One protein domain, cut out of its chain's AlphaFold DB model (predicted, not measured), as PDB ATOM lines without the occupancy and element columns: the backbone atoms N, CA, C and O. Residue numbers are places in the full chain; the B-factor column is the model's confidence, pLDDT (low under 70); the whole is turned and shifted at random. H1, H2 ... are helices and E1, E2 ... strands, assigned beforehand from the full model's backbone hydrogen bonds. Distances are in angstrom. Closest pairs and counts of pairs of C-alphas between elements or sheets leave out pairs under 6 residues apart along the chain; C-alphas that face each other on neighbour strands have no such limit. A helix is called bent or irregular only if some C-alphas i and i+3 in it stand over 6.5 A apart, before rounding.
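AT A GLANCE: This is residues 116 to 181 of the 199 residues of the protein "TonB-dependent receptor" of Rhodoferax sp. IMCC26218 (UniProt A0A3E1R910). A bent two-stranded hairpin, E1 and E2, arches over one side of helix H3, while helices H1 and H2 pack on H3 away from the hairpin. H1 crosses H3 at a large angle, and short H2 sits near the beginning of H3, in a small fold with few contacts between its helices. The printed part has 66 residues, with three named helices and two named strands in the order H1, H2, E1, E2, H3; the sheet, in the order E1, E2, is antiparallel and the class is mixed, helices and strands. The whole is compact, with a radius of gyration of the C-alphas of 11.5 A, and rounded, spanning 32 by 24 by 19 A.

IN THESE COORDINATES: Strand E1, residues 138 to 146, is 23.7 A from first to last C-alpha and bends by 53 degrees at residue 143. Strand E2, residues 152 to 157, is 13.9 A long. Helix H3, residues 164 to 176, is 19.2 A long and ends with C-alpha 176 at (118.735, 156.505, 154.003). H3 is only just irregular: C-alphas 165 and 168 are 6.6 A apart. Helix H1, residues 116 to 128, is 18.3 A long and begins with C-alpha 116 at (117.854, 139.399, 144.769). Helix H2, residues 130 to 134, is 6.1 A long.

HOW THE PARTS SIT: E1 and E2 form an antiparallel hairpin, with 143 degrees between their directions. The C-alphas of 142 and 157 face each other at 4.7 A, and those of 146 and 152 at 4.5 A. N 143 and O 156, at 2.8 A, and N 153 and O 145, at 2.9 A, are within hydrogen-bond range. The closest C-alphas of E2 and H3 are those of Val 155 and Lys 171, 6.5 A apart. E1 and H3 are near each other, with 9 pairs of C-alphas within 10 A. H1, with residues 122 to 126 alone, touches residues 170 to 174 of H3; the closest C-alphas are those of Ile 122 and Met 174, 6.8 A apart. Their lines stand at 71 degrees, only just about perpendicular. H2 touches residues 166 to 170 of H3, with the C-alphas of Leu 132 and Leu 166 closest at 7.0 A. H1 and H2 only just touch, only at the corner, with 3 pairs of C-alphas within 8 A; the closest are those of Ala 127 and Arg 133, 6.1 A apart. H1 is apart from E1 and from E2, and H2 is apart from E2. Each O i to N i+4 pair is within hydrogen-bond range in H1 and H2, against 7 of 9 in H3.

THE WHOLE: The C-alphas farthest apart, those of Glu 134 and Gly 148, are 33.4 A apart. The printed part has no cut. The links H1 to H2, H2 to E1 and E1 to E2 are tight, the link E2 to H3 is short, and no link is long. The mean pLDDT of the printed part is 89.0, and no printed residue is under 70.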
ATOM      1  N   ALA A 116     116.685 139.046 145.564       83.50
ATOM      2  CA  ALA A 116     117.854 139.399 144.769       83.50
ATOM      3  C   ALA A 116     117.887 140.876 144.360       83.50
ATOM      4  O   ALA A 116     118.922 141.520 144.516       83.50
ATOM      5  N   LEU A 117     116.754 141.427 143.915       86.94
ATOM      6  CA  LEU A 117     116.610 142.856 143.619       86.94
ATOM      7  C   LEU A 117     116.945 143.721 144.845       86.94
ATOM      8  O   LEU A 117     117.694 144.694 144.754       86.94
ATOM      9  N   VAL A 118     116.406 143.348 146.008       87.56
ATOM     10  CA  VAL A 118     116.658 144.037 147.278       87.56
ATOM     11  C   VAL A 118     118.135 143.940 147.655       87.56
ATOM     12  O   VAL A 118     118.742 144.940 148.037       87.56
ATOM     13  N   LYS A 119     118.724 142.744 147.544       86.62
ATOM     14  CA  LYS A 119     120.139 142.515 147.837       86.62
ATOM     15  C   LYS A 119     121.035 143.392 146.967       86.62
ATOM     16  O   LYS A 119     121.910 144.050 147.518       86.62
ATOM     17  N   ASP A 120     120.805 143.413 145.656       87.62
ATOM     18  CA  ASP A 120     121.588 144.212 144.712       87.62
ATOM     19  C   ASP A 120     121.521 145.701 145.067       87.62
ATOM     20  O   ASP A 120     122.547 146.366 145.192       87.62
ATOM     21  N   ARG A 121     120.324 146.213 145.387       89.62
ATOM     22  CA  ARG A 121     120.188 147.608 145.818       89.62
ATOM     23  C   ARG A 121     120.859 147.939 147.135       89.62
ATOM     24  O   ARG A 121     121.479 148.997 147.234       89.62
ATOM     25  N   ILE A 122     120.770 147.057 148.123       89.31
ATOM     26  CA  ILE A 122     121.496 147.242 149.380       89.31
ATOM     27  C   ILE A 122     123.004 147.222 149.119       89.31
ATOM     28  O   ILE A 122     123.733 148.053 149.657       89.31
ATOM     29  N   GLN A 123     123.477 146.294 148.289       89.06
ATOM     30  CA  GLN A 123     124.894 146.141 147.988       89.06
ATOM     31  C   GLN A 123     125.450 147.363 147.251       89.06
ATOM     32  O   GLN A 123     126.503 147.874 147.616       89.06
ATOM     33  N   ASP A 124     124.699 147.894 146.294       90.56
ATOM     34  CA  ASP A 124     124.998 149.126 145.572       90.56
ATOM     35  C   ASP A 124     124.986 150.365 146.492       90.56
ATOM     36  O   ASP A 124     125.880 151.205 146.415       90.56
ATOM     37  N   ALA A 125     124.041 150.471 147.432       90.62
ATOM     38  CA  ALA A 125     124.041 151.554 148.420       90.62
ATOM     39  C   ALA A 125     125.252 151.494 149.364       90.62
ATOM     40  O   ALA A 125     125.862 152.518 149.662       90.62
ATOM     41  N   ILE A 126     125.636 150.291 149.787       90.25
ATOM     42  CA  ILE A 126     126.820 150.064 150.619       90.25
ATOM     43  C   ILE A 126     128.103 150.370 149.845       90.25
ATOM     44  O   ILE A 126     128.999 151.015 150.380       90.25
ATOM     45  N   ALA A 127     128.164 149.990 148.569       89.31
ATOM     46  CA  ALA A 127     129.286 150.290 147.686       89.31
ATOM     47  C   ALA A 127     129.414 151.785 147.338       89.31
ATOM     48  O   ALA A 127     130.466 152.210 146.865       89.31
ATOM     49  N   ARG A 128     128.374 152.600 147.560       90.75
ATOM     50  CA  ARG A 128     128.447 154.067 147.437       90.75
ATOM     51  C   ARG A 128     128.936 154.753 148.707       90.75
ATOM     52  O   ARG A 128     129.490 155.848 148.616       90.75
ATOM     53  N   ASP A 129     128.746 154.138 149.869       91.12
ATOM     54  CA  ASP A 129     129.122 154.740 151.142       91.12
ATOM     55  C   ASP A 129     130.638 154.665 151.372       91.12
ATOM     56  O   ASP A 129     131.236 153.589 151.416       91.12
ATOM     57  N   LYS A 130     131.285 155.824 151.536       90.19
ATOM     58  CA  LYS A 130     132.746 155.900 151.682       90.19
ATOM     59  C   LYS A 130     133.243 155.146 152.918       90.19
ATOM     60  O   LYS A 130     134.265 154.472 152.838       90.19
ATOM     61  N   LYS A 131     132.501 155.207 154.029       89.25
ATOM     62  CA  LYS A 131     132.899 154.601 155.304       89.25
ATOM     63  C   LYS A 131     132.852 153.077 155.231       89.25
ATOM     64  O   LYS A 131     133.754 152.420 155.740       89.25
ATOM     65  N   LEU A 132     131.836 152.514 154.576       89.56
ATOM     66  CA  LEU A 132     131.742 151.067 154.371       89.56
ATOM     67  C   LEU A 132     132.782 150.556 153.368       89.56
ATOM     68  O   LEU A 132     133.376 149.510 153.604       89.56
ATOM     69  N   ARG A 133     133.076 151.313 152.303       88.62
ATOM     70  CA  ARG A 133     134.146 150.961 151.351       88.62
ATOM     71  C   ARG A 133     135.531 150.945 151.992       88.62
ATOM     72  O   ARG A 133     136.306 150.026 151.751       88.62
ATOM     73  N   GLU A 134     135.850 151.961 152.792       89.44
ATOM     74  CA  GLU A 134     137.148 152.075 153.473       89.44
ATOM     75  C   GLU A 134     137.341 150.986 154.534       89.44
ATOM     76  O   GLU A 134     138.473 150.633 154.855       89.44
ATOM     77  N   ALA A 135     136.251 150.408 155.041       87.00
ATOM     78  CA  ALA A 135     136.317 149.323 156.005       87.00
ATOM     79  C   ALA A 135     136.773 147.975 155.405       87.00
ATOM     80  O   ALA A 135     137.051 147.042 156.164       87.00
ATOM     81  N   GLY A 136     136.875 147.857 154.076       86.50
ATOM     82  CA  GLY A 136     137.396 146.678 153.379       86.50
ATOM     83  C   GLY A 136     136.412 145.507 153.315       86.50
ATOM     84  O   GLY A 136     135.203 145.699 153.194       86.50
ATOM     85  N   GLU A 137     136.934 144.280 153.393       89.38
ATOM     86  CA  GLU A 137     136.125 143.062 153.279       89.38
ATOM     87  C   GLU A 137     135.327 142.801 154.576       89.38
ATOM     88  O   GLU A 137     135.872 142.858 155.688       89.38
ATOM     89  N   PHE A 138     134.017 142.576 154.454       89.56
ATOM     90  CA  PHE A 138     133.132 142.227 155.575       89.56
ATOM     91  C   PHE A 138     131.865 141.513 155.097       89.56
ATOM     92  O   PHE A 138     131.440 141.664 153.952       89.56
ATOM     93  N   SER A 139     131.220 140.770 155.996       87.19
ATOM     94  CA  SER A 139     129.967 140.066 155.755       87.19
ATOM     95  C   SER A 139     128.994 140.252 156.925       87.19
ATOM     96  O   SER A 139     129.322 140.030 158.087       87.19
ATOM     97  N   ARG A 140     127.736 140.593 156.627       89.38
ATOM     98  CA  ARG A 140     126.697 140.773 157.649       89.38
ATOM     99  C   ARG A 140     125.356 140.190 157.229       89.38
ATOM    100  O   ARG A 140     124.870 140.434 156.127       89.38
ATOM    101  N   ASN A 141     124.738 139.428 158.130       89.25
ATOM    102  CA  ASN A 141     123.372 138.949 157.964       89.25
ATOM    103  C   ASN A 141     122.393 139.974 158.533       89.25
ATOM    104  O   ASN A 141     122.509 140.373 159.692       89.25
ATOM    105  N   VAL A 142     121.411 140.359 157.726       90.25
ATOM    106  CA  VAL A 142     120.387 141.337 158.089       90.25
ATOM    107  C   VAL A 142     118.998 140.797 157.804       90.25
ATOM    108  O   VAL A 142     118.781 140.096 156.821       90.25
ATOM    109  N   ASN A 143     118.053 141.146 158.662       91.25
ATOM    110  CA  ASN A 143     116.627 140.965 158.453       91.25
ATOM    111  C   ASN A 143     116.032 142.319 158.073       91.25
ATOM    112  O   ASN A 143     116.222 143.309 158.784       91.25
ATOM    113  N   VAL A 144     115.326 142.364 156.950       89.88
ATOM    114  CA  VAL A 144     114.783 143.599 156.384       89.88
ATOM    115  C   VAL A 144     113.276 143.463 156.232       89.88
ATOM    116  O   VAL A 144     112.783 142.472 155.691       89.88
ATOM    117  N   TRP A 145     112.547 144.470 156.703       91.19
ATOM    118  CA  TRP A 145     111.121 144.629 156.443       91.19
ATOM    119  C   TRP A 145     110.932 145.716 155.404       91.19
ATOM    120  O   TRP A 145     111.538 146.788 155.494       91.19
ATOM    121  N   ILE A 146     110.089 145.429 154.424       89.69
ATOM    122  CA  ILE A 146     109.879 146.290 153.267       89.69
ATOM    123  C   ILE A 146     108.379 146.479 153.090       89.69
ATOM    124  O   ILE A 146     107.609 145.526 153.177       89.69
ATOM    125  N   SER A 147     107.938 147.713 152.885       90.00
ATOM    126  CA  SER A 147     106.528 147.997 152.630       90.00
ATOM    127  C   SER A 147     106.125 147.600 151.205       90.00
ATOM    128  O   SER A 147     106.967 147.436 150.319       90.00
ATOM    129  N   GLY A 148     104.817 147.531 150.947       88.12
ATOM    130  CA  GLY A 148     104.290 147.360 149.585       88.12
ATOM    131  C   GLY A 148     104.665 148.497 148.622       88.12
ATOM    132  O   GLY A 148     104.510 148.344 147.420       88.12
ATOM    133  N   GLY A 149     105.191 149.622 149.128       86.44
ATOM    134  CA  GLY A 149     105.748 150.717 148.324       86.44
ATOM    135  C   GLY A 149     107.272 150.669 148.166       86.44
ATOM    136  O   GLY A 149     107.863 151.672 147.787       86.44
ATOM    137  N   GLY A 150     107.924 149.565 148.547       88.69
ATOM    138  CA  GLY A 150     109.373 149.380 148.389       88.69
ATOM    139  C   GLY A 150     110.231 150.115 149.420       88.69
ATOM    140  O   GLY A 150     111.456 150.099 149.327       88.69
ATOM    141  N   GLN A 151     109.618 150.752 150.420       90.81
ATOM    142  CA  GLN A 151     110.340 151.442 151.491       90.81
ATOM    143  C   GLN A 151     110.808 150.455 152.556       90.81
ATOM    144  O   GLN A 151     110.028 149.622 153.019       90.81
ATOM    145  N   ILE A 152     112.055 150.586 153.001       91.19
ATOM    146  CA  ILE A 152     112.579 149.797 154.117       91.19
ATOM    147  C   ILE A 152     112.022 150.368 155.421       91.19
ATOM    148  O   ILE A 152     112.331 151.490 155.814       91.19
ATOM    149  N   THR A 153     111.190 149.589 156.107       91.25
ATOM    150  CA  THR A 153     110.512 150.020 157.339       91.25
ATOM    151  C   THR A 153     111.274 149.612 158.594       91.25
ATOM    152  O   THR A 153     111.218 150.303 159.613       91.25
ATOM    153  N   ARG A 154     112.009 148.496 158.541       91.31
ATOM    154  CA  ARG A 154     112.807 147.991 159.662       91.31
ATOM    155  C   ARG A 154     114.024 147.229 159.158       91.31
ATOM    156  O   ARG A 154     113.954 146.517 158.160       91.31
ATOM    157  N   VAL A 155     115.124 147.363 159.894       92.38
ATOM    158  CA  VAL A 155     116.367 146.622 159.672       92.38
ATOM    159  C   VAL A 155     116.851 146.085 161.006       92.38
ATOM    160  O   VAL A 155     117.001 146.844 161.966       92.38
ATOM    161  N   GLU A 156     117.119 144.789 161.054       91.62
ATOM    162  CA  GLU A 156     117.663 144.104 162.217       91.62
ATOM    163  C   GLU A 156     118.929 143.339 161.822       91.62
ATOM    164  O   GLU A 156     118.991 142.711 160.767       91.62
ATOM    165  N   MET A 157     119.960 143.427 162.657       91.19
ATOM    166  CA  MET A 157     121.225 142.722 162.452       91.19
ATOM    167  C   MET A 157     121.140 141.355 163.117       91.19
ATOM    168  O   MET A 157     120.735 141.266 164.274       91.19
ATOM    169  N   VAL A 158     121.535 140.297 162.413       88.81
ATOM    170  CA  VAL A 158     121.421 138.922 162.910       88.81
ATOM    171  C   VAL A 158     122.789 138.400 163.343       88.81
ATOM    172  O   VAL A 158     123.702 138.287 162.526       88.81
ATOM    173  N   GLY A 159     122.915 138.024 164.618       86.19
ATOM    174  CA  GLY A 159     124.125 137.412 165.184       86.19
ATOM    175  C   GLY A 159     125.297 138.383 165.364       86.19
ATOM    176  O   GLY A 159     125.125 139.599 165.273       86.19
ATOM    177  N   ALA A 160     126.498 137.850 165.591       82.44
ATOM    178  CA  ALA A 160     127.743 138.624 165.605       82.44
ATOM    179  C   ALA A 160     128.248 138.855 164.170       82.44
ATOM    180  O   ALA A 160     128.118 137.977 163.318       82.44
ATOM    181  N   GLY A 161     128.734 140.062 163.888       80.88
ATOM    182  CA  GLY A 161     129.293 140.438 162.587       80.88
ATOM    183  C   GLY A 161     130.808 140.504 162.659       80.88
ATOM    184  O   GLY A 161     131.355 140.577 163.755       80.88
ATOM    185  N   ASP A 162     131.471 140.534 161.503       83.75
ATOM    186  CA  ASP A 162     132.933 140.678 161.456       83.75
ATOM    187  C   ASP A 162     133.392 141.998 162.100       83.75
ATOM    188  O   ASP A 162     134.431 142.049 162.751       83.75
ATOM    189  N   LYS A 163     132.596 143.062 161.914       87.31
ATOM    190  CA  LYS A 163     132.888 144.438 162.339       87.31
ATOM    191  C   LYS A 163     131.639 145.104 162.935       87.31
ATOM    192  O   LYS A 163     130.878 145.734 162.193       87.31
ATOM    193  N   PRO A 164     131.367 144.946 164.243       86.00
ATOM    194  CA  PRO A 164     130.169 145.502 164.880       86.00
ATOM    195  C   PRO A 164     130.101 147.037 164.818       86.00
ATOM    196  O   PRO A 164     129.013 147.603 164.851       86.00
ATOM    197  N   GLU A 165     131.233 147.725 164.664       89.38
ATOM    198  CA  GLU A 165     131.310 149.176 164.467       89.38
ATOM    199  C   GLU A 165     130.683 149.648 163.143       89.38
ATOM    200  O   GLU A 165     130.253 150.799 163.020       89.38
ATOM    201  N   LEU A 166     130.592 148.761 162.144       90.00
ATOM    202  CA  LEU A 166     129.937 149.059 160.873       90.00
ATOM    203  C   LEU A 166     128.425 148.861 160.943       90.00
ATOM    204  O   LEU A 166     127.722 149.449 160.125       90.00
ATOM    205  N   ASP A 167     127.902 148.107 161.912       90.00
ATOM    206  CA  ASP A 167     126.473 147.778 161.991       90.00
ATOM    207  C   ASP A 167     125.591 149.028 162.038       90.00
ATOM    208  O   ASP A 167     124.554 149.092 161.377       90.00
ATOM    209  N   GLU A 168     125.992 150.048 162.798       91.50
ATOM    210  CA  GLU A 168     125.251 151.311 162.854       91.50
ATOM    211  C   GLU A 168     125.286 152.051 161.518       91.50
ATOM    212  O   GLU A 168     124.267 152.586 161.079       91.50
ATOM    213  N   THR A 169     126.433 152.014 160.838       92.25
ATOM    214  CA  THR A 169     126.611 152.636 159.522       92.25
ATOM    215  C   THR A 169     125.764 151.909 158.477       92.25
ATOM    216  O   THR A 169     125.025 152.551 157.740       92.25
ATOM    217  N   ILE A 170     125.767 150.572 158.466       91.31
ATOM    218  CA  ILE A 170     124.935 149.763 157.568       91.31
ATOM    219  C   ILE A 170     123.449 150.048 157.826       91.31
ATOM    220  O   ILE A 170     122.702 150.295 156.883       91.31
ATOM    221  N   LYS A 171     123.007 150.096 159.092       92.19
ATOM    222  CA  LYS A 171     121.621 150.475 159.429       92.19
ATOM    223  C   LYS A 171     121.277 151.876 158.924       92.19
ATOM    224  O   LYS A 171     120.172 152.072 158.423       92.19
ATOM    225  N   ALA A 172     122.183 152.840 159.075       92.12
ATOM    226  CA  ALA A 172     121.976 154.211 158.622       92.12
ATOM    227  C   ALA A 172     121.859 154.289 157.094       92.12
ATOM    228  O   ALA A 172     120.890 154.857 156.597       92.12
ATOM    229  N   VAL A 173     122.771 153.642 156.362       92.25
ATOM    230  CA  VAL A 173     122.736 153.556 154.894       92.25
ATOM    231  C   VAL A 173     121.432 152.914 154.432       92.25
ATOM    232  O   VAL A 173     120.743 153.472 153.587       92.25
ATOM    233  N   MET A 174     121.032 151.793 155.041       90.75
ATOM    234  CA  MET A 174     119.802 151.098 154.657       90.75
ATOM    235  C   MET A 174     118.533 151.917 154.918       90.75
ATOM    236  O   MET A 174     117.576 151.799 154.160       90.75
ATOM    237  N   LYS A 175     118.517 152.755 155.961       90.38
ATOM    238  CA  LYS A 175     117.406 153.678 156.240       90.38
ATOM    239  C   LYS A 175     117.408 154.917 155.343       90.38
ATOM    240  O   LYS A 175     116.348 155.479 155.105       90.38
ATOM    241  N   ALA A 176     118.581 155.358 154.893       90.19
ATOM    242  CA  ALA A 176     118.735 156.505 154.003       90.19
ATOM    243  C   ALA A 176     118.475 156.155 152.526       90.19
ATOM    244  O   ALA A 176     118.349 157.055 151.696       90.19
ATOM    245  N   MET A 177     118.398 154.865 152.187       87.44
ATOM    246  CA  MET A 177     118.038 154.428 150.843       87.44
ATOM    247  C   MET A 177     116.638 154.905 150.458       87.44
ATOM    248  O   MET A 177     115.702 154.897 151.254       87.44
ATOM    249  N   SER A 178     116.497 155.283 149.191       86.50
ATOM    250  CA  SER A 178     115.188 155.536 148.593       86.50
ATOM    251  C   SER A 178     114.373 154.244 148.490       86.50
ATOM    252  O   SER A 178     114.943 153.149 148.476       86.50
ATOM    253  N   ALA A 179     113.049 154.380 148.359       88.38
ATOM    254  CA  ALA A 179     112.184 153.248 148.034       88.38
ATOM    255  C   ALA A 179     112.728 152.476 146.835       88.38
ATOM    256  O   ALA A 179     113.138 153.055 145.824       88.38
ATOM    257  N   LEU A 180     112.652 151.157 146.941       87.00
ATOM    258  CA  LEU A 180     112.761 150.273 145.798       87.00
ATOM    259  C   LEU A 180     111.639 150.607 144.811       87.00
ATOM    260  O   LEU A 180     110.509 150.886 145.207       87.00
ATOM    261  N   ARG A 181     111.966 150.578 143.516       84.12
ATOM    262  CA  ARG A 181     110.995 150.819 142.439       84.12
ATOM    263  C   ARG A 181     109.845 149.813 142.489       84.12
ATOM    264  O   ARG A 181     108.694 150.186 142.299       84.12
TER     265      ARG A 181